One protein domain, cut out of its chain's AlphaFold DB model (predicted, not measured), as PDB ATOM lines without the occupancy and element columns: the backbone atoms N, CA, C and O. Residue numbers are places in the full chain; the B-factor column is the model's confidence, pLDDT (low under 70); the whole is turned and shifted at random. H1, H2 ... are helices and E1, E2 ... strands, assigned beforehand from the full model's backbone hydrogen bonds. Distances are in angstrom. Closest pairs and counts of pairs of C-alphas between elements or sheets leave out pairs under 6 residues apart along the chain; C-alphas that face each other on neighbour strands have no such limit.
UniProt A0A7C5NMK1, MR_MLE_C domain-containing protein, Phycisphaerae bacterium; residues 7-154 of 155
ATOM      1  N   GLY A   7     -36.431  55.948 -29.298       96.12
ATOM      2  CA  GLY A   7     -35.789  56.960 -28.452       96.12
ATOM      3  C   GLY A   7     -36.241  56.891 -26.992       96.12
ATOM      4  O   GLY A   7     -35.412  56.868 -26.089       96.12
ATOM      5  N   GLU A   8     -37.547  56.760 -26.752       96.06
ATOM      6  CA  GLU A   8     -38.073  56.590 -25.389       96.06
ATOM      7  C   GLU A   8     -37.537  55.309 -24.728       96.06
ATOM      8  O   GLU A   8     -37.262  55.300 -23.527       96.06
ATOM      9  N   LEU A   9     -37.342  54.235 -25.506       96.12
ATOM     10  CA  LEU A   9     -36.772  52.989 -24.998       96.12
ATOM     11  C   LEU A   9     -35.288  53.143 -24.635       96.12
ATOM     12  O   LEU A   9     -34.852  52.594 -23.623       96.12
ATOM     13  N   VAL A  10     -34.525  53.918 -25.415       96.50
ATOM     14  CA  VAL A  10     -33.134  54.300 -25.107       96.50
ATOM     15  C   VAL A  10     -33.050  55.072 -23.791       96.50
ATOM     16  O   VAL A  10     -32.247  54.721 -22.920       96.50
ATOM     17  N   ASP A  11     -33.920  56.064 -23.604       95.75
ATOM     18  CA  ASP A  11     -33.977  56.846 -22.369       95.75
ATOM     19  C   ASP A  11     -34.322  55.972 -21.157       95.75
ATOM     20  O   ASP A  11     -33.690  56.084 -20.098       95.75
ATOM     21  N   LEU A  12     -35.293  55.066 -21.314       95.12
ATOM     22  CA  LEU A  12     -35.701  54.134 -20.266       95.12
ATOM     23  C   LEU A  12     -34.591  53.132 -19.928       95.12
ATOM     24  O   LEU A  12     -34.309  52.905 -18.751       95.12
ATOM     25  N   ALA A  13     -33.899  52.587 -20.933       95.44
ATOM     26  CA  ALA A  13     -32.796  51.642 -20.742       95.44
ATOM     27  C   ALA A  13     -31.642  52.231 -19.913       95.44
ATOM     28  O   ALA A  13     -30.902  51.489 -19.254       95.44
ATOM     29  N   GLY A  14     -31.506  53.561 -19.913       93.69
ATOM     30  CA  GLY A  14     -30.578  54.306 -19.065       93.69
ATOM     31  C   GLY A  14     -30.938  54.374 -17.584       93.69
ATOM     32  O   GLY A  14     -30.087  54.752 -16.785       93.69
ATOM     33  N   ARG A  15     -32.177  54.035 -17.224       94.69
ATOM     34  CA  ARG A  15     -32.710  54.105 -15.854       94.69
ATOM     35  C   ARG A  15     -33.039  52.730 -15.276       94.69
ATOM     36  O   ARG A  15     -33.374  52.630 -14.101       94.69
ATOM     37  N   CYS A  16     -32.978  51.684 -16.090       94.00
ATOM     38  CA  CYS A  16     -33.159  50.308 -15.648       94.00
ATOM     39  C   CYS A  16     -31.821  49.713 -15.197       94.00
ATOM     40  O   CYS A  16     -30.765  50.144 -15.643       94.00
ATOM     41  N   GLU A  17     -31.834  48.686 -14.357       93.75
ATOM     42  CA  GLU A  17     -30.621  47.904 -14.067       93.75
ATOM     43  C   GLU A  17     -30.451  46.774 -15.086       93.75
ATOM     44  O   GLU A  17     -29.362  46.566 -15.625       93.75
ATOM     45  N   LEU A  18     -31.558  46.107 -15.418       94.81
ATOM     46  CA  LEU A  18     -31.610  45.019 -16.385       94.81
ATOM     47  C   LEU A  18     -31.677  45.534 -17.832       94.81
ATOM     48  O   LEU A  18     -32.241  46.609 -18.070       94.81
ATOM     49  N   PRO A  19     -31.143  44.770 -18.806       94.19
ATOM     50  CA  PRO A  19     -31.356  45.052 -20.218       94.19
ATOM     51  C   PRO A  19     -32.844  45.029 -20.570       94.19
ATOM     52  O   PRO A  19     -33.600  44.196 -20.068       94.19
ATOM     53  N   LEU A  20     -33.247  45.925 -21.462       95.88
ATOM     54  CA  LEU A  20     -34.593  45.945 -22.026       95.88
ATOM     55  C   LEU A  20     -34.624  45.186 -23.353       95.88
ATOM     56  O   LEU A  20     -33.588  44.992 -23.985       95.88
ATOM     57  N   MET A  21     -35.810  44.778 -23.796       95.69
ATOM     58  CA  MET A  21     -36.013  44.154 -25.103       95.69
ATOM     59  C   MET A  21     -36.895  45.051 -25.972       95.69
ATOM     60  O   MET A  21     -37.986  45.435 -25.559       95.69
ATOM     61  N   ALA A  22     -36.420  45.381 -27.169       96.06
ATOM     62  CA  ALA A  22     -37.175  46.123 -28.165       96.06
ATOM     63  C   ALA A  22     -38.018  45.157 -29.009       96.06
ATOM     64  O   ALA A  22     -37.462  44.359 -29.763       96.06
ATOM     65  N   ASP A  23     -39.341  45.246 -28.874       94.62
ATOM     66  CA  ASP A  23     -40.329  44.544 -29.705       94.62
ATOM     67  C   ASP A  23     -41.057  45.566 -30.594       94.62
ATOM     68  O   ASP A  23     -40.571  45.899 -31.674       94.62
ATOM     69  N   GLU A  24     -42.130  46.206 -30.113       93.44
ATOM     70  CA  GLU A  24     -42.850  47.226 -30.894       93.44
ATOM     71  C   GLU A  24     -42.041  48.509 -31.146       93.44
ATOM     72  O   GLU A  24     -42.393  49.294 -32.027       93.44
ATOM     73  N   SER A  25     -40.952  48.718 -30.401       95.50
ATOM     74  CA  SER A  25     -39.999  49.818 -30.605       95.50
ATOM     75  C   SER A  25     -38.990  49.548 -31.729       95.50
ATOM     76  O   SER A  25     -38.241  50.454 -32.088       95.50
ATOM     77  N   LEU A  26     -38.946  48.328 -32.281       96.12
ATOM     78  CA  LEU A  26     -38.049  47.915 -33.363       96.12
ATOM     79  C   LEU A  26     -38.866  47.500 -34.595       96.12
ATOM     80  O   LEU A  26     -39.136  46.321 -34.815       96.12
ATOM     81  N   LEU A  27     -39.247  48.462 -35.438       95.12
ATOM     82  CA  LEU A  27     -40.028  48.179 -36.651       95.12
ATOM     83  C   LEU A  27     -39.175  48.259 -37.920       95.12
ATOM     84  O   LEU A  27     -39.371  47.491 -38.867       95.12
ATOM     85  N   THR A  28     -38.215  49.180 -37.940       96.00
ATOM     86  CA  THR A  28     -37.411  49.533 -39.110       96.00
ATOM     87  C   THR A  28     -35.914  49.549 -38.803       96.00
ATOM     88  O   THR A  28     -35.482  49.580 -37.655       96.00
ATOM     89  N   ILE A  29     -35.094  49.596 -39.859       96.88
ATOM     90  CA  ILE A  29     -33.641  49.810 -39.735       96.88
ATOM     91  C   ILE A  29     -33.327  51.180 -39.109       96.88
ATOM     92  O   ILE A  29     -32.305  51.327 -38.447       96.88
ATOM     93  N   ALA A  30     -34.183  52.188 -39.310       97.12
ATOM     94  CA  ALA A  30     -34.004  53.495 -38.682       97.12
ATOM     95  C   ALA A  30     -34.195  53.405 -37.161       97.12
ATOM     96  O   ALA A  30     -33.359  53.917 -36.423       97.12
ATOM     97  N   ASP A  31     -35.218  52.673 -36.706       96.94
ATOM     98  CA  ASP A  31     -35.426  52.398 -35.279       96.94
ATOM     99  C   ASP A  31     -34.231  51.643 -34.695       96.94
ATOM    100  O   ASP A  31     -33.682  52.039 -33.672       96.94
ATOM    101  N   ALA A  32     -33.762  50.606 -35.398       96.94
ATOM    102  CA  ALA A  32     -32.597  49.824 -34.995       96.94
ATOM    103  C   ALA A  32     -31.357  50.703 -34.776       96.94
ATOM    104  O   ALA A  32     -30.681  50.573 -33.762       96.94
ATOM    105  N   LYS A  33     -31.095  51.650 -35.686       97.19
ATOM    106  CA  LYS A  33     -29.980  52.601 -35.559       97.19
ATOM    107  C   LYS A  33     -30.109  53.520 -34.345       97.19
ATOM    108  O   LYS A  33     -29.090  53.841 -33.749       97.19
ATOM    109  N   ILE A  34     -31.323  53.922 -33.970       97.62
ATOM    110  CA  ILE A  34     -31.557  54.708 -32.748       97.62
ATOM    111  C   ILE A  34     -31.258  53.856 -31.510       97.62
ATOM    112  O   ILE A  34     -30.572  54.307 -30.599       97.62
ATOM    113  N   LEU A  35     -31.711  52.599 -31.494       96.94
ATOM    114  CA  LEU A  35     -31.508  51.680 -30.367       96.94
ATOM    115  C   LEU A  35     -30.028  51.334 -30.116       96.94
ATOM    116  O   LEU A  35     -29.684  50.899 -29.017       96.94
ATOM    117  N   LEU A  36     -29.151  51.541 -31.106       96.19
ATOM    118  CA  LEU A  36     -27.703  51.352 -30.971       96.19
ATOM    119  C   LEU A  36     -27.007  52.424 -30.119       96.19
ATOM    120  O   LEU A  36     -25.856  52.219 -29.749       96.19
ATOM    121  N   ASP A  37     -27.678  53.524 -29.761       93.69
ATOM    122  CA  ASP A  37     -27.093  54.593 -28.931       93.69
ATOM    123  C   ASP A  37     -26.649  54.098 -27.535       93.69
ATOM    124  O   ASP A  37     -25.738  54.644 -26.914       93.69
ATOM    125  N   ARG A  38     -27.250  53.002 -27.046       85.12
ATOM    126  CA  ARG A  38     -26.912  52.355 -25.765       85.12
ATOM    127  C   ARG A  38     -26.567  50.872 -25.978       85.12
ATOM    128  O   ARG A  38     -27.378  50.001 -25.636       85.12
ATOM    129  N   PRO A  39     -25.377  50.545 -26.512       78.69
ATOM    130  CA  PRO A  39     -25.005  49.162 -26.791       78.69
ATOM    131  C   PRO A  39     -25.026  48.307 -25.513       78.69
ATOM    132  O   PRO A  39     -24.673  48.760 -24.424       78.69
ATOM    133  N   GLY A  40     -25.496  47.064 -25.632       85.50
ATOM    134  CA  GLY A  40     -25.587  46.106 -24.521       85.50
ATOM    135  C   GLY A  40     -26.730  46.341 -23.523       85.50
ATOM    136  O   GLY A  40     -26.966  45.492 -22.663       85.50
ATOM    137  N   ARG A  41     -27.472  47.451 -23.633       94.75
ATOM    138  CA  ARG A  41     -28.606  47.774 -22.748       94.75
ATOM    139  C   ARG A  41     -29.961  47.399 -23.334       94.75
ATOM    140  O   ARG A  41     -30.921  47.260 -22.580       94.75
ATOM    141  N   ILE A  42     -30.035  47.238 -24.653       97.38
ATOM    142  CA  ILE A  42     -31.264  46.907 -25.370       97.38
ATOM    143  C   ILE A  42     -31.004  45.709 -26.278       97.38
ATOM    144  O   ILE A  42     -30.117  45.746 -27.126       97.38
ATOM    145  N   TRP A  43     -31.771  44.645 -26.076       97.19
ATOM    146  CA  TRP A  43     -31.793  43.457 -26.923       97.19
ATOM    147  C   TRP A  43     -32.929  43.578 -27.928       97.19
ATOM    148  O   TRP A  43     -33.892  44.309 -27.697       97.19
ATOM    149  N   TRP A  44     -32.842  42.877 -29.050       97.56
ATOM    150  CA  TRP A  44     -33.815  43.012 -30.136       97.56
ATOM    151  C   TRP A  44     -34.706  41.778 -30.247       97.56
ATOM    152  O   TRP A  44     -34.203  40.659 -30.291       97.56
ATOM    153  N   ASN A  45     -36.023  41.973 -30.320       97.38
ATOM    154  CA  ASN A  45     -36.962  40.927 -30.712       97.38
ATOM    155  C   ASN A  45     -37.316  41.103 -32.194       97.38
ATOM    156  O   ASN A  45     -38.118  41.961 -32.558       97.38
ATOM    157  N   VAL A  46     -36.687  40.312 -33.059       97.81
ATOM    158  CA  VAL A  46     -36.924  40.362 -34.504       97.81
ATOM    159  C   VAL A  46     -38.068  39.414 -34.850       97.81
ATOM    160  O   VAL A  46     -38.006  38.217 -34.576       97.81
ATOM    161  N   ARG A  47     -39.120  39.934 -35.488       96.38
ATOM    162  CA  ARG A  47     -40.317  39.177 -35.881       96.38
ATOM    163  C   ARG A  47     -40.643  39.411 -37.346       96.38
ATOM    164  O   ARG A  47     -40.910  40.535 -37.763       96.38
ATOM    165  N   ILE A  48     -40.731  38.337 -38.133       95.56
ATOM    166  CA  ILE A  48     -41.009  38.412 -39.582       95.56
ATOM    167  C   ILE A  48     -42.283  39.218 -39.881       95.56
ATOM    168  O   ILE A  48     -42.291  40.047 -40.793       95.56
ATOM    169  N   SER A  49     -43.355  38.992 -39.121       92.50
ATOM    170  CA  SER A  49     -44.650  39.660 -39.298       92.50
ATOM    171  C   SER A  49     -44.617  41.149 -38.948       92.50
ATOM    172  O   SER A  49     -45.283  41.937 -39.613       92.50
ATOM    173  N   THR A  50     -43.829  41.541 -37.944       92.44
ATOM    174  CA  THR A  50     -43.733  42.929 -37.462       92.44
ATOM    175  C   THR A  50     -42.755  43.741 -38.305       92.44
ATOM    176  O   THR A  50     -43.063  44.846 -38.744       92.44
ATOM    177  N   ASN A  51     -41.594  43.165 -38.614       95.75
ATOM    178  CA  ASN A  51     -40.554  43.815 -39.410       95.75
ATOM    179  C   ASN A  51     -40.824  43.726 -40.917       95.75
ATOM    180  O   ASN A  51     -40.056  44.242 -41.727       95.75
ATOM    181  N   GLY A  52     -41.939  43.098 -41.296       92.38
ATOM    182  CA  GLY A  52     -42.513  43.084 -42.630       92.38
ATOM    183  C   GLY A  52     -41.670  42.340 -43.660       92.38
ATOM    184  O   GLY A  52     -41.325  42.882 -44.719       92.38
ATOM    185  N   GLY A  53     -41.396  41.080 -43.328       94.44
ATOM    186  CA  GLY A  53     -40.900  40.048 -44.227       94.44
ATOM    187  C   GLY A  53     -39.483  39.571 -43.921       94.44
ATOM    188  O   GLY A  53     -38.705  40.239 -43.238       94.44
ATOM    189  N   LEU A  54     -39.135  38.423 -44.508       94.81
ATOM    190  CA  LEU A  54     -37.847  37.739 -44.323       94.81
ATOM    191  C   LEU A  54     -36.642  38.643 -44.581       94.81
ATOM    192  O   LEU A  54     -35.722  38.689 -43.778       94.81
ATOM    193  N   ARG A  55     -36.663  39.406 -45.679       96.19
ATOM    194  CA  ARG A  55     -35.535  40.266 -46.064       96.19
ATOM    195  C   ARG A  55     -35.228  41.334 -45.012       96.19
ATOM    196  O   ARG A  55     -34.065  41.632 -44.772       96.19
ATOM    197  N   ARG A  56     -36.264  41.943 -44.427       97.06
ATOM    198  CA  ARG A  56     -36.087  42.986 -43.407       97.06
ATOM    199  C   ARG A  56     -35.699  42.394 -42.062       97.06
ATOM    200  O   ARG A  56     -34.838  42.966 -41.410       97.06
ATOM    201  N   ALA A  57     -36.280  41.254 -41.694       97.62
ATOM    202  CA  ALA A  57     -35.875  40.517 -40.504       97.62
ATOM    203  C   ALA A  57     -34.386  40.127 -40.577       97.62
ATOM    204  O   ALA A  57     -33.619  40.531 -39.713       97.62
ATOM    205  N   LEU A  58     -33.942  39.519 -41.683       97.88
ATOM    206  CA  LEU A  58     -32.531  39.170 -41.900       97.88
ATOM    207  C   LEU A  58     -31.599  40.390 -41.843       97.88
ATOM    208  O   LEU A  58     -30.515  40.324 -41.274       97.88
ATOM    209  N   ALA A  59     -32.013  41.525 -42.414       98.25
ATOM    210  CA  ALA A  59     -31.225  42.755 -42.345       98.25
ATOM    211  C   ALA A  59     -31.070  43.274 -40.903       98.25
ATOM    212  O   ALA A  59     -30.018  43.808 -40.564       98.25
ATOM    213  N   LEU A  60     -32.097  43.117 -40.062       98.31
ATOM    214  CA  LEU A  60     -32.032  43.469 -38.644       98.31
ATOM    215  C   LEU A  60     -31.146  42.500 -37.860       98.31
ATOM    216  O   LEU A  60     -30.366  42.954 -37.032       98.31
ATOM    217  N   GLU A  61     -31.215  41.199 -38.139       98.25
ATOM    218  CA  GLU A  61     -30.339  40.200 -37.509       98.25
ATOM    219  C   GLU A  61     -28.869  40.445 -37.845       98.25
ATOM    220  O   GLU A  61     -28.025  40.450 -36.951       98.25
ATOM    221  N   ASN A  62     -28.564  40.709 -39.120       98.31
ATOM    222  CA  ASN A  62     -27.210  41.051 -39.550       98.31
ATOM    223  C   ASN A  62     -26.723  42.314 -38.843       98.31
ATOM    224  O   ASN A  62     -25.644  42.304 -38.262       98.31
ATOM    225  N   LEU A  63     -27.547  43.367 -38.807       98.12
ATOM    226  CA  LEU A  63     -27.197  44.601 -38.110       98.12
ATOM    227  C   LEU A  63     -26.972  44.367 -36.607       98.12
ATOM    228  O   LEU A  63     -26.050  44.947 -36.033       98.12
ATOM    229  N   ALA A  64     -27.778  43.511 -35.973       97.56
ATOM    230  CA  ALA A  64     -27.606  43.142 -34.571       97.56
ATOM    231  C   ALA A  64     -26.257  42.443 -34.361       97.56
ATOM    232  O   ALA A  64     -25.460  42.868 -33.526       97.56
ATOM    233  N   SER A  65     -25.978  41.420 -35.173       97.56
ATOM    234  CA  SER A  65     -24.744  40.637 -35.120       97.56
ATOM    235  C   SER A  65     -23.500  41.493 -35.373       97.56
ATOM    236  O   SER A  65     -22.517  41.360 -34.651       97.56
ATOM    237  N   GLU A  66     -23.540  42.388 -36.363       97.31
ATOM    238  CA  GLU A  66     -22.444  43.306 -36.705       97.31
ATOM    239  C   GLU A  66     -22.109  44.273 -35.559       97.31
ATOM    240  O   GLU A  66     -20.958  44.672 -35.405       97.31
ATOM    241  N   ASN A  67     -23.099  44.624 -34.731       97.31
ATOM    242  CA  ASN A  67     -22.940  45.544 -33.601       97.31
ATOM    243  C   ASN A  67     -22.870  44.828 -32.239       97.31
ATOM    244  O   ASN A  67     -22.907  45.483 -31.197       97.31
ATOM    245  N   GLY A  68     -22.792  43.492 -32.220       96.50
ATOM    246  CA  GLY A  68     -22.754  42.710 -30.979       96.50
ATOM    247  C   GLY A  68     -24.022  42.829 -30.120       96.50
ATOM    248  O   GLY A  68     -23.970  42.621 -28.906       96.50
ATOM    249  N   VAL A  69     -25.162  43.178 -30.721       97.31
ATOM    250  CA  VAL A  69     -26.459  43.245 -30.043       97.31
ATOM    251  C   VAL A  69     -27.044  41.843 -29.947       97.31
ATOM    252  O   VAL A  69     -27.211  41.149 -30.949       97.31
ATOM    253  N   ARG A  70     -27.406  41.432 -28.731       97.62
ATOM    254  CA  ARG A  70     -28.143  40.184 -28.517       97.62
ATOM    255  C   ARG A  70     -29.555  40.321 -29.065       97.62
ATOM    256  O   ARG A  70     -30.237  41.316 -28.808       97.62
ATOM    257  N   PHE A  71     -30.006  39.305 -29.786       97.81
ATOM    258  CA  PHE A  71     -31.328  39.305 -30.392       97.81
ATOM    259  C   PHE A  71     -32.011  37.946 -30.260       97.81
ATOM    260  O   PHE A  71     -31.377  36.905 -30.094       97.81
ATOM    261  N   THR A  72     -33.335  37.986 -30.307       97.75
ATOM    262  CA  THR A  72     -34.240  36.840 -30.318       97.75
ATOM    263  C   THR A  72     -35.000  36.852 -31.631       97.75
ATOM    264  O   THR A  72     -35.405  37.921 -32.093       97.75
ATOM    265  N   ILE A  73     -35.223  35.677 -32.220       97.31
ATOM    266  CA  ILE A  73     -36.205  35.549 -33.299       97.31
ATOM    267  C   ILE A  73     -37.549  35.215 -32.671       97.31
ATOM    268  O   ILE A  73     -37.795  34.081 -32.258       97.31
ATOM    269  N   GLY A  74     -38.398  36.229 -32.573       96.19
ATOM    270  CA  GLY A  74     -39.725  36.118 -31.995       96.19
ATOM    271  C   GLY A  74     -40.756  35.544 -32.957       96.19
ATOM    272  O   GLY A  74     -40.486  35.256 -34.128       96.19
ATOM    273  N   CYS A  75     -41.985  35.450 -32.460       94.69
ATOM    274  CA  CYS A  75     -43.144  34.990 -33.218       94.69
ATOM    275  C   CYS A  75     -44.415  35.744 -32.812       94.69
ATOM    276  O   CYS A  75     -44.442  36.449 -31.801       94.69
ATOM    277  N   MET A  76     -45.490  35.566 -33.580       91.62
ATOM    278  CA  MET A  76     -46.827  35.967 -33.130       91.62
ATOM    279  C   MET A  76     -47.507  34.808 -32.401       91.62
ATOM    280  O   MET A  76     -47.360  33.642 -32.774       91.62
ATOM    281  N   VAL A  77     -48.322  35.128 -31.394       88.69
ATOM    282  CA  VAL A  77     -49.176  34.129 -30.736       88.69
ATOM    283  C   VAL A  77     -50.135  33.537 -31.769       88.69
ATOM    284  O   VAL A  77     -50.866  34.266 -32.435       88.69
ATOM    285  N   GLY A  78     -50.134  32.209 -31.898       85.38
ATOM    286  CA  GLY A  78     -51.014  31.506 -32.833       85.38
ATOM    287  C   GLY A  78     -50.626  31.665 -34.306       85.38
ATOM    288  O   GLY A  78     -51.487  31.570 -35.178       85.38
ATOM    289  N   GLU A  79     -49.354  31.913 -34.621       88.56
ATOM    290  CA  GLU A  79     -48.899  31.844 -36.009       88.56
ATOM    291  C   GLU A  79     -49.049  30.429 -36.601       88.56
ATOM    292  O   GLU A  79     -48.885  29.420 -35.912       88.56
ATOM    293  N   SER A  80     -49.363  30.352 -37.896       89.50
ATOM    294  CA  SER A  80     -49.469  29.081 -38.621       89.50
ATOM    295  C   SER A  80     -48.103  28.562 -39.068       89.50
ATOM    296  O   SER A  80     -47.099  29.284 -39.051       89.50
ATOM    297  N   GLY A  81     -48.081  27.335 -39.598       87.62
ATOM    298  CA  GLY A  81     -46.894  26.752 -40.221       87.62
ATOM    299  C   GLY A  81     -46.253  27.608 -41.330       87.62
ATOM    300  O   GLY A  81     -45.074  27.412 -41.618       87.62
ATOM    301  N   ILE A  82     -46.957  28.603 -41.898       87.69
ATOM    302  CA  ILE A  82     -46.368  29.552 -42.864       87.69
ATOM    303  C   ILE A  82     -45.243  30.346 -42.197       87.69
ATOM    304  O   ILE A  82     -44.116  30.349 -42.686       87.69
ATOM    305  N   LEU A  83     -45.530  31.012 -41.077       90.38
ATOM    306  CA  LEU A  83     -44.540  31.865 -40.417       90.38
ATOM    307  C   LEU A  83     -43.490  31.031 -39.688       90.38
ATOM    308  O   LEU A  83     -42.311  31.358 -39.779       90.38
ATOM    309  N   SER A  84     -43.873  29.900 -39.087       90.25
ATOM    310  CA  SER A  84     -42.904  28.988 -38.472       90.25
ATOM    311  C   SER A  84     -41.923  28.396 -39.497       90.25
ATOM    312  O   SER A  84     -40.731  28.270 -39.218       90.25
ATOM    313  N   SER A  85     -42.373  28.069 -40.717       87.38
ATOM    314  CA  SER A  85     -41.468  27.622 -41.790       87.38
ATOM    315  C   SER A  85     -40.559  28.749 -42.296       87.38
ATOM    316  O   SER A  85     -39.366  28.523 -42.503       87.38
ATOM    317  N   ALA A  86     -41.079  29.973 -42.425       89.81
ATOM    318  CA  ALA A  86     -40.292  31.144 -42.798       89.81
ATOM    319  C   ALA A  86     -39.217  31.470 -41.745       89.81
ATOM    320  O   ALA A  86     -38.058  31.688 -42.091       89.81
ATOM    321  N   GLN A  87     -39.567  31.431 -40.459       92.44
ATOM    322  CA  GLN A  87     -38.635  31.628 -39.348       92.44
ATOM    323  C   GLN A  87     -37.520  30.582 -39.359       92.44
ATOM    324  O   GLN A  87     -36.348  30.901 -39.203       92.44
ATOM    325  N   ARG A  88     -37.861  29.324 -39.630       89.62
ATOM    326  CA  ARG A  88     -36.880  28.248 -39.768       89.62
ATOM    327  C   ARG A  88     -35.901  28.448 -40.923       89.62
ATOM    328  O   ARG A  88     -34.742  28.077 -40.776       89.62
ATOM    329  N   LEU A  89     -36.342  29.007 -42.050       88.44
ATOM    330  CA  LEU A  89     -35.426  29.395 -43.126       88.44
ATOM    331  C   LEU A  89     -34.487  30.505 -42.657       88.44
ATOM    332  O   LEU A  89     -33.288  30.443 -42.908       88.44
ATOM    333  N   LEU A  90     -35.035  31.502 -41.968       91.44
ATOM    334  CA  LEU A  90     -34.273  32.624 -41.445       91.44
ATOM    335  C   LEU A  90     -33.150  32.146 -40.511       91.44
ATOM    336  O   LEU A  90     -32.000  32.504 -40.723       91.44
ATOM    337  N   LEU A  91     -33.442  31.198 -39.615       92.12
ATOM    338  CA  LEU A  91     -32.452  30.549 -38.741       92.12
ATOM    339  C   LEU A  91     -31.350  29.764 -39.479       92.12
ATOM    340  O   LEU A  91     -30.325  29.462 -38.879       92.12
ATOM    341  N   GLN A  92     -31.554  29.376 -40.743       89.44
ATOM    342  CA  GLN A  92     -30.526  28.685 -41.536       89.44
ATOM    343  C   GLN A  92     -29.571  29.641 -42.243       89.44
ATOM    344  O   GLN A  92     -28.430  29.270 -42.509       89.44
ATOM    345  N   VAL A  93     -30.061  30.821 -42.622       91.88
ATOM    346  CA  VAL A  93     -29.322  31.772 -43.466       91.88
ATOM    347  C   VAL A  93     -28.827  32.989 -42.692       91.88
ATOM    348  O   VAL A  93     -27.940  33.686 -43.175       91.88
ATOM    349  N   GLY A  94     -29.427  33.263 -41.535       94.25
ATOM    350  CA  GLY A  94     -29.113  34.394 -40.679       94.25
ATOM    351  C   GLY A  94     -28.085  34.078 -39.591       94.25
ATOM    352  O   GLY A  94     -27.670  32.927 -39.419       94.25
ATOM    353  N   PRO A  95     -27.656  35.110 -38.849       97.12
ATOM    354  CA  PRO A  95     -26.817  34.962 -37.667       97.12
ATOM    355  C   PRO A  95     -27.498  34.131 -36.571       97.12
ATOM    356  O   PRO A  95     -28.719  33.989 -36.529       97.12
ATOM    357  N   VAL A  96     -26.700  33.602 -35.641       96.50
ATOM    358  CA  VAL A  96     -27.208  32.788 -34.527       96.50
ATOM    359  C   VAL A  96     -27.884  33.695 -33.485       96.50
ATOM    360  O   VAL A  96     -27.198  34.547 -32.918       96.50
ATOM    361  N   PRO A  97     -29.189  33.530 -33.201       97.06
ATOM    362  CA  PRO A  97     -29.863  34.288 -32.152       97.06
ATOM    363  C   PRO A  97     -29.543  33.742 -30.757       97.06
ATOM    364  O   PRO A  97     -29.196  32.571 -30.596       97.06
ATOM    365  N   GLU A  98     -29.754  34.570 -29.733       97.12
ATOM    366  CA  GLU A  98     -29.687  34.146 -28.327       97.12
ATOM    367  C   GLU A  98     -30.850  33.200 -27.992       97.12
ATOM    368  O   GLU A  98     -30.665  32.157 -27.364       97.12
ATOM    369  N   PHE A  99     -32.056  33.545 -28.456       95.88
ATOM    370  CA  PHE A  99     -33.272  32.765 -28.242       95.88
ATOM    371  C   PHE A  99     -34.124  32.677 -29.510       95.88
ATOM    372  O   PHE A  99     -34.056  33.520 -30.407       95.88
ATOM    373  N   VAL A 100     -34.975  31.654 -29.556       95.56
ATOM    374  CA  VAL A 100     -35.964  31.457 -30.615       95.56
ATOM    375  C   VAL A 100     -37.314  31.175 -29.974       95.56
ATOM    376  O   VAL A 100     -37.442  30.255 -29.166       95.56
ATOM    377  N   GLU A 101     -38.321  31.950 -30.358       94.88
ATOM    378  CA  GLU A 101     -39.719  31.726 -29.990       94.88
ATOM    379  C   GLU A 101     -40.482  31.098 -31.164       94.88
ATOM    380  O   GLU A 101     -40.006  31.066 -32.294       94.88
ATOM    381  N   GLY A 102     -41.706  30.631 -30.933       92.81
ATOM    382  CA  GLY A 102     -42.593  30.195 -32.013       92.81
ATOM    383  C   GLY A 102     -42.496  28.712 -32.307       92.81
ATOM    384  O   GLY A 102     -42.073  27.916 -31.469       92.81
ATOM    385  N   ASN A 103     -42.950  28.312 -33.497       91.44
ATOM    386  CA  ASN A 103     -43.088  26.894 -33.840       91.44
ATOM    387  C   ASN A 103     -44.012  26.146 -32.855       91.44
ATOM    388  O   ASN A 103     -43.803  24.972 -32.550       91.44
ATOM    389  N   TYR A 104     -45.046  26.805 -32.326       91.81
ATOM    390  CA  TYR A 104     -45.935  26.201 -31.327       91.81
ATOM    391  C   TYR A 104     -46.951  25.230 -31.937       91.81
ATOM    392  O   TYR A 104     -47.346  24.256 -31.289       91.81
ATOM    393  N   GLY A 105     -47.362  25.465 -33.190       88.50
ATOM    394  CA  GLY A 105     -48.361  24.662 -33.895       88.50
ATOM    395  C   GLY A 105     -49.573  24.365 -33.008       88.50
ATOM    396  O   GLY A 105     -50.163  25.263 -32.408       88.50
ATOM    397  N   LYS A 106     -49.888  23.076 -32.837       87.44
ATOM    398  CA  LYS A 106     -51.043  22.622 -32.045       87.44
ATOM    399  C   LYS A 106     -50.964  22.834 -30.525       87.44
ATOM    400  O   LYS A 106     -51.877  22.423 -29.822       87.44
ATOM    401  N   PHE A 107     -49.896  23.438 -29.999       89.62
ATOM    402  CA  PHE A 107     -49.928  23.935 -28.617       89.62
ATOM    403  C   PHE A 107     -50.812  25.177 -28.472       89.62
ATOM    404  O   PHE A 107     -51.368  25.389 -27.402       89.62
ATOM    405  N   LEU A 108     -50.959  25.968 -29.540       90.31
ATOM    406  CA  LEU A 108     -51.816  27.158 -29.562       90.31
ATOM    407  C   LEU A 108     -52.981  27.028 -30.549       90.31
ATOM    408  O   LEU A 108     -54.038  27.609 -30.331       90.31
ATOM    409  N   LEU A 109     -52.798  26.272 -31.634       88.50
ATOM    410  CA  LEU A 109     -53.791  26.117 -32.693       88.50
ATOM    411  C   LEU A 109     -54.621  24.840 -32.524       88.50
ATOM    412  O   LEU A 109     -54.074  23.758 -32.316       88.50
ATOM    413  N   SER A 110     -55.939  24.921 -32.720       88.88
ATOM    414  CA  SER A 110     -56.792  23.723 -32.806       88.88
ATOM    415  C   SER A 110     -56.472  22.882 -34.051       88.88
ATOM    416  O   SER A 110     -56.511  21.650 -34.021       88.88
ATOM    417  N   ASP A 111     -56.117  23.548 -35.150       88.00
ATOM    418  CA  ASP A 111     -55.599  22.931 -36.366       88.00
ATOM    419  C   ASP A 111     -54.641  23.881 -37.094       88.00
ATOM    420  O   ASP A 111     -54.716  25.094 -36.917       88.00
ATOM    421  N   ASP A 112     -53.745  23.332 -37.912       87.44
ATOM    422  CA  ASP A 112     -52.762  24.112 -38.677       87.44
ATOM    423  C   ASP A 112     -53.014  23.943 -40.180       87.44
ATOM    424  O   ASP A 112     -53.512  22.910 -40.630       87.44
ATOM    425  N   LEU A 113     -52.635  24.935 -40.981       87.06
ATOM    426  CA  LEU A 113     -52.720  24.874 -42.439       87.06
ATOM    427  C   LEU A 113     -51.765  23.827 -43.023       87.06
ATOM    428  O   LEU A 113     -51.967  23.381 -44.146       87.06
ATOM    429  N   PHE A 114     -50.754  23.405 -42.266       81.69
ATOM    430  CA  PHE A 114     -49.745  22.449 -42.707       81.69
ATOM    431  C   PHE A 114     -50.000  21.063 -42.118       81.69
ATOM    432  O   PHE A 114     -50.469  20.898 -40.989       81.69
ATOM    433  N   THR A 115     -49.688  20.033 -42.900       69.69
ATOM    434  CA  THR A 115     -49.816  18.628 -42.482       69.69
ATOM    435  C   THR A 115     -48.553  18.100 -41.806       69.69
ATOM    436  O   THR A 115     -48.628  17.104 -41.087       69.69
ATOM    437  N   GLY A 116     -47.398  18.740 -41.995       65.75
ATOM    438  CA  GLY A 116     -46.146  18.348 -41.356       65.75
ATOM    439  C   GLY A 116     -45.820  19.081 -40.069       65.75
ATOM    440  O   GLY A 116     -46.597  19.849 -39.505       65.75
ATOM    441  N   ARG A 117     -44.632  18.760 -39.555       68.81
ATOM    442  CA  ARG A 117     -44.217  19.080 -38.190       68.81
ATOM    443  C   ARG A 117     -43.322  20.316 -38.166       68.81
ATOM    444  O   ARG A 117     -42.131  20.211 -37.896       68.81
ATOM    445  N   PHE A 118     -43.910  21.490 -38.389       76.12
ATOM    446  CA  PHE A 118     -43.239  22.758 -38.063       76.12
ATOM    447  C   PHE A 118     -43.242  23.043 -36.560       76.12
ATOM    448  O   PHE A 118     -42.530  23.931 -36.110       76.12
ATOM    449  N   ARG A 119     -43.953  22.236 -35.765       86.62
ATOM    450  CA  ARG A 119     -43.954  22.329 -34.308       86.62
ATOM    451  C   ARG A 119     -42.588  21.985 -33.699       86.62
ATOM    452  O   ARG A 119     -41.952  21.018 -34.124       86.62
ATOM    453  N   MET A 120     -42.176  22.720 -32.673       90.06
ATOM    454  CA  MET A 120     -41.052  22.351 -31.816       90.06
ATOM    455  C   MET A 120     -41.304  21.007 -31.108       90.06
ATOM    456  O   MET A 120     -42.435  20.635 -30.778       90.06
ATOM    457  N   GLY A 121     -40.234  20.243 -30.924       88.50
ATOM    458  CA  GLY A 121     -40.230  18.962 -30.229       88.50
ATOM    459  C   GLY A 121     -39.980  19.099 -28.728       88.50
ATOM    460  O   GLY A 121     -39.962  20.194 -28.165       88.50
ATOM    461  N   LEU A 122     -39.762  17.955 -28.077       89.06
ATOM    462  CA  LEU A 122     -39.417  17.889 -26.657       89.06
ATOM    463  C   LEU A 122     -38.157  18.721 -26.360       89.06
ATOM    464  O   LEU A 122     -37.186  18.673 -27.117       89.06
ATOM    465  N   GLY A 123     -38.187  19.482 -25.262       90.56
ATOM    466  CA  GLY A 123     -37.088  20.367 -24.863       90.56
ATOM    467  C   GLY A 123     -36.884  21.570 -25.791       90.56
ATOM    468  O   GLY A 123     -35.768  22.064 -25.885       90.56
ATOM    469  N   GLY A 124     -37.916  21.992 -26.533       89.25
ATOM    470  CA  GLY A 124     -37.843  23.143 -27.444       89.25
ATOM    471  C   GLY A 124     -37.067  22.876 -28.737       89.25
ATOM    472  O   GLY A 124     -36.763  23.797 -29.486       89.25
ATOM    473  N   ARG A 125     -36.731  21.614 -29.030       88.25
ATOM    474  CA  ARG A 125     -35.885  21.270 -30.179       88.25
ATOM    475  C   ARG A 125     -36.624  21.490 -31.494       88.25
ATOM    476  O   ARG A 125     -37.660  20.871 -31.745       88.25
ATOM    477  N   LEU A 126     -36.050  22.292 -32.381       86.12
ATOM    478  CA  LEU A 126     -36.517  22.390 -33.759       86.12
ATOM    479  C   LEU A 126     -36.010  21.169 -34.540       86.12
ATOM    480  O   LEU A 126     -34.814  20.893 -34.586       86.12
ATOM    481  N   GLY A 127     -36.930  20.391 -35.117       76.31
ATOM    482  CA  GLY A 127     -36.566  19.283 -36.008       76.31
ATOM    483  C   GLY A 127     -35.887  19.788 -37.284       76.31
ATOM    484  O   GLY A 127     -36.127  20.926 -37.689       76.31
ATOM    485  N   ALA A 128     -35.082  18.941 -37.930       66.06
ATOM    486  CA  ALA A 128     -34.410  19.281 -39.184       66.06
ATOM    487  C   ALA A 128     -35.420  19.698 -40.267       66.06
ATOM    488  O   ALA A 128     -36.465  19.061 -40.424       66.06
ATOM    489  N   LEU A 129     -35.101  20.748 -41.024       66.00
ATOM    490  CA  LEU A 129     -35.780  21.013 -42.291       66.00
ATOM    491  C   LEU A 129     -35.099  20.208 -43.394       66.00
ATOM    492  O   LEU A 129     -33.893  19.972 -43.340       66.00
ATOM    493  N   ASP A 130     -35.869  19.805 -44.405       61.69
ATOM    494  CA  ASP A 130     -35.309  19.226 -45.627       61.69
ATOM    495  C   ASP A 130     -34.310  20.225 -46.235       61.69
ATOM    496  O   ASP A 130     -34.679  21.328 -46.639       61.69
ATOM    497  N   MET A 131     -33.038  19.820 -46.288       49.56
ATOM    498  CA  MET A 131     -31.872  20.624 -46.690       49.56
ATOM    499  C   MET A 131     -31.924  21.111 -48.147       49.56
ATOM    500  O   MET A 131     -31.032  21.815 -48.604       49.56
ATOM    501  N   ARG A 132     -32.962  20.750 -48.909       55.31
ATOM    502  CA  ARG A 132     -33.127  21.134 -50.319       55.31
ATOM    503  C   ARG A 132     -33.675  22.549 -50.527       55.31
ATOM    504  O   ARG A 132     -34.197  22.828 -51.602       55.31
ATOM    505  N   GLY A 133     -33.629  23.420 -49.512       47.12
ATOM    506  CA  GLY A 133     -34.159  24.794 -49.592       47.12
ATOM    507  C   GLY A 133     -35.656  24.841 -49.913       47.12
ATOM    508  O   GLY A 133     -36.202  25.852 -50.350       47.12
ATOM    509  N   ARG A 134     -36.324  23.704 -49.744       49.94
ATOM    510  CA  ARG A 134     -37.710  23.537 -50.088       49.94
ATOM    511  C   ARG A 134     -38.534  24.018 -48.904       49.94
ATOM    512  O   ARG A 134     -38.677  23.311 -47.914       49.94
ATOM    513  N   PHE A 135     -39.184  25.165 -49.081       53.22
ATOM    514  CA  PHE A 135     -40.349  25.606 -48.300       53.22
ATOM    515  C   PHE A 135     -41.494  24.562 -48.269       53.22
ATOM    516  O   PHE A 135     -42.543  24.810 -47.685       53.22
ATOM    517  N   THR A 136     -41.327  23.423 -48.955       53.69
ATOM    518  CA  THR A 136     -42.356  22.613 -49.608       53.69
ATOM    519  C   THR A 136     -43.046  21.665 -48.653       53.69
ATOM    520  O   THR A 136     -43.016  20.439 -48.786       53.69
ATOM    521  N   GLN A 137     -43.747  22.239 -47.704       64.50
ATOM    522  CA  GLN A 137     -45.087  21.736 -47.548       64.50
ATOM    523  C   GLN A 137     -45.995  22.815 -48.071       64.50
ATOM    524  O   GLN A 137     -46.075  23.887 -47.492       64.50
ATOM    525  N   ASP A 138     -46.642  22.554 -49.196       73.56
ATOM    526  CA  ASP A 138     -47.746  23.413 -49.567       73.56
ATOM    527  C   ASP A 138     -48.781  23.337 -48.438       73.56
ATOM    528  O   ASP A 138     -49.011  22.248 -47.883       73.56
ATOM    529  N   PRO A 139     -49.384  24.470 -48.050       81.50
ATOM    530  CA  PRO A 139     -50.484  24.420 -47.112       81.50
ATOM    531  C   PRO A 139     -51.557  23.487 -47.680       81.50
ATOM    532  O   PRO A 139     -51.828  23.462 -48.884       81.50
ATOM    533  N   ALA A 140     -52.186  22.705 -46.810       87.75
ATOM    534  CA  ALA A 140     -53.298  21.855 -47.181       87.75
ATOM    535  C   ALA A 140     -54.439  22.749 -47.678       87.75
ATOM    536  O   ALA A 140     -55.163  23.353 -46.886       87.75
ATOM    537  N   MET A 141     -54.600  22.845 -49.000       88.06
ATOM    538  CA  MET A 141     -55.553  23.773 -49.620       88.06
ATOM    539  C   MET A 141     -56.999  23.520 -49.185       88.06
ATOM    540  O   MET A 141     -57.806  24.443 -49.153       88.06
ATOM    541  N   GLU A 142     -57.324  22.288 -48.797       90.25
ATOM    542  CA  GLU A 142     -58.594  21.931 -48.164       90.25
ATOM    543  C   GLU A 142     -58.799  22.658 -46.819       90.25
ATOM    544  O   GLU A 142     -59.842  23.283 -46.620       90.25
ATOM    545  N   ARG A 143     -57.777  22.705 -45.954       89.38
ATOM    546  CA  ARG A 143     -57.793  23.483 -44.703       89.38
ATOM    547  C   ARG A 143     -57.809  24.984 -44.964       89.38
ATOM    548  O   ARG A 143     -58.567  25.697 -44.315       89.38
ATOM    549  N   VAL A 144     -57.036  25.465 -45.943       89.00
ATOM    550  CA  VAL A 144     -57.059  26.884 -46.351       89.00
ATOM    551  C   VAL A 144     -58.472  27.303 -46.765       89.00
ATOM    552  O   VAL A 144     -58.959  28.328 -46.298       89.00
ATOM    553  N   ARG A 145     -59.165  26.502 -47.586       89.00
ATOM    554  CA  ARG A 145     -60.557  26.772 -47.994       89.00
ATOM    555  C   ARG A 145     -61.513  26.763 -46.803       89.00
ATOM    556  O   ARG A 145     -62.321  27.678 -46.676       89.00
ATOM    557  N   ARG A 146     -61.399  25.763 -45.922       87.81
ATOM    558  CA  ARG A 146     -62.225  25.643 -44.712       87.81
ATOM    559  C   ARG A 146     -62.089  26.875 -43.815       87.81
ATOM    560  O   ARG A 146     -63.082  27.528 -43.508       87.81
ATOM    561  N   TYR A 147     -60.861  27.217 -43.429       87.06
ATOM    562  CA  TYR A 147     -60.595  28.335 -42.519       87.06
ATOM    563  C   TYR A 147     -60.769  29.704 -43.183       87.06
ATOM    564  O   TYR A 147     -61.185  30.648 -42.516       87.06
ATOM    565  N   GLY A 148     -60.561  29.807 -44.498       83.12
ATOM    566  CA  GLY A 148     -60.873  31.014 -45.265       83.12
ATOM    567  C   GLY A 148     -62.370  31.345 -45.291       83.12
ATOM    568  O   GLY A 148     -62.736  32.515 -45.205       83.12
ATOM    569  N   ALA A 149     -63.248  30.335 -45.341       72.00
ATOM    570  CA  ALA A 149     -64.697  30.540 -45.301       72.00
ATOM    571  C   ALA A 149     -65.196  31.004 -43.920       72.00
ATOM    572  O   ALA A 149     -66.087  31.848 -43.850       72.00
ATOM    573  N   HIS A 150     -64.584  30.524 -42.830       63.16
ATOM    574  CA  HIS A 150     -64.928  30.953 -41.469       63.16
ATOM    575  C   HIS A 150     -64.715  32.459 -41.244       63.16
ATOM    576  O   HIS A 150     -65.503  33.081 -40.537       63.16
ATOM    577  N   VAL A 151     -63.712  33.072 -41.885       56.84
ATOM    578  CA  VAL A 151     -63.487  34.530 -41.822       56.84
ATOM    579  C   VAL A 151     -64.579  35.303 -42.574       56.84
ATOM    580  O   VAL A 151     -64.975  36.383 -42.147       56.84
ATOM    581  N   ALA A 152     -65.121  34.744 -43.661       52.69
ATOM    582  CA  ALA A 152     -66.190  35.382 -44.431       52.69
ATOM    583  C   ALA A 152     -67.546  35.388 -43.698       52.69
ATOM    584  O   ALA A 152     -68.390  36.230 -43.997       52.69
ATOM    585  N   THR A 153     -67.743  34.476 -42.741       47.97
ATOM    586  CA  THR A 153     -68.957  34.369 -41.912       47.97
ATOM    587  C   THR A 153     -68.918  35.193 -40.622       47.97
ATOM    588  O   THR A 153     -69.924  35.255 -39.925       47.97
ATOM    589  N   VAL A 154     -67.788  35.834 -40.297       49.06
ATOM    590  CA  VAL A 154     -67.666  36.812 -39.195       49.06
ATOM    591  C   VAL A 154     -67.741  38.228 -39.783       49.06
ATOM    592  O   VAL A 154     -66.816  39.030 -39.655       49.06
TER     593      VAL A 154
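This is residues 7 to 154 of the 155 residues of the protein "MR_MLE_C domain-containing protein" of Phycisphaerae bacterium (UniProt A0A7C5NMK1). A small sheet of three parallel strands, E1 E2 E3, has H3 over one face, H1 and H2 packed together at the end where E1 and E2 begin, and H4 packed on H3. A long loop stretch, residues 94 to 140, leads away to H5, where residues 148 to 154 stick out. The printed part has 148 residues in the order H1 E1 H2 E2 H3 E3 H4 H5; it is mostly helix, with under half of its residues in named elements. It is compact, with radius of gyration of the C-alphas 17.1 A and spans of 51 by 39 by 28 A.

Start at H1, residues 7 to 13, on the sheet; it touches H2, residues 29 to 35, at Val 10 and Leu 35, their closest C-alphas, 6.1 A apart, at a steep tilt of 38 degrees. H2 only grazes the sheet. E1, residues 20 to 22, pairs with E2, residues 42 to 46, N 43 and O 20 being 2.8 A apart. E2 pairs with E3, residues 71 to 73, N 72 and O 44 being 2.8 A apart. H3, residues 54 to 66, runs along the strands at a height of 9.3 A over the sheet; H1 and H3 on one face make two layers, helices over a sheet. E1, H2, E2 and E2, H3, E3 are strand-helix-strand units, parallel neighbours joined through a helix, with right-handed crossovers. With residues 54 to 58 alone, H3 touches H4, residues 81 to 93; the closest C-alphas, Leu 58 and Leu 90, are 6.8 A apart. H5, residues 141 to 152, touches no helix. In H1, H2, H3 and H4 every O i to N i+4 pair is within hydrogen-bond range; in H5, 6 of 8 are.

Find C-alpha 7 at (-35.789, 56.960, -28.452), where H1 begins. E2 is 12.6 A long, H3 18.1 A and H4 18.6 A; H5, 16.6 A, ends at C-alpha 152, (-66.190, 35.382, -44.431).

Arg 15 and Glu 142 hold the C-alphas farthest apart, 52.4 A. The printed part has no cut, and H4 to H5 is a long link. Look for pLDDT under 70 at residues 115 to 117, 128 to 137 and 150 to 154.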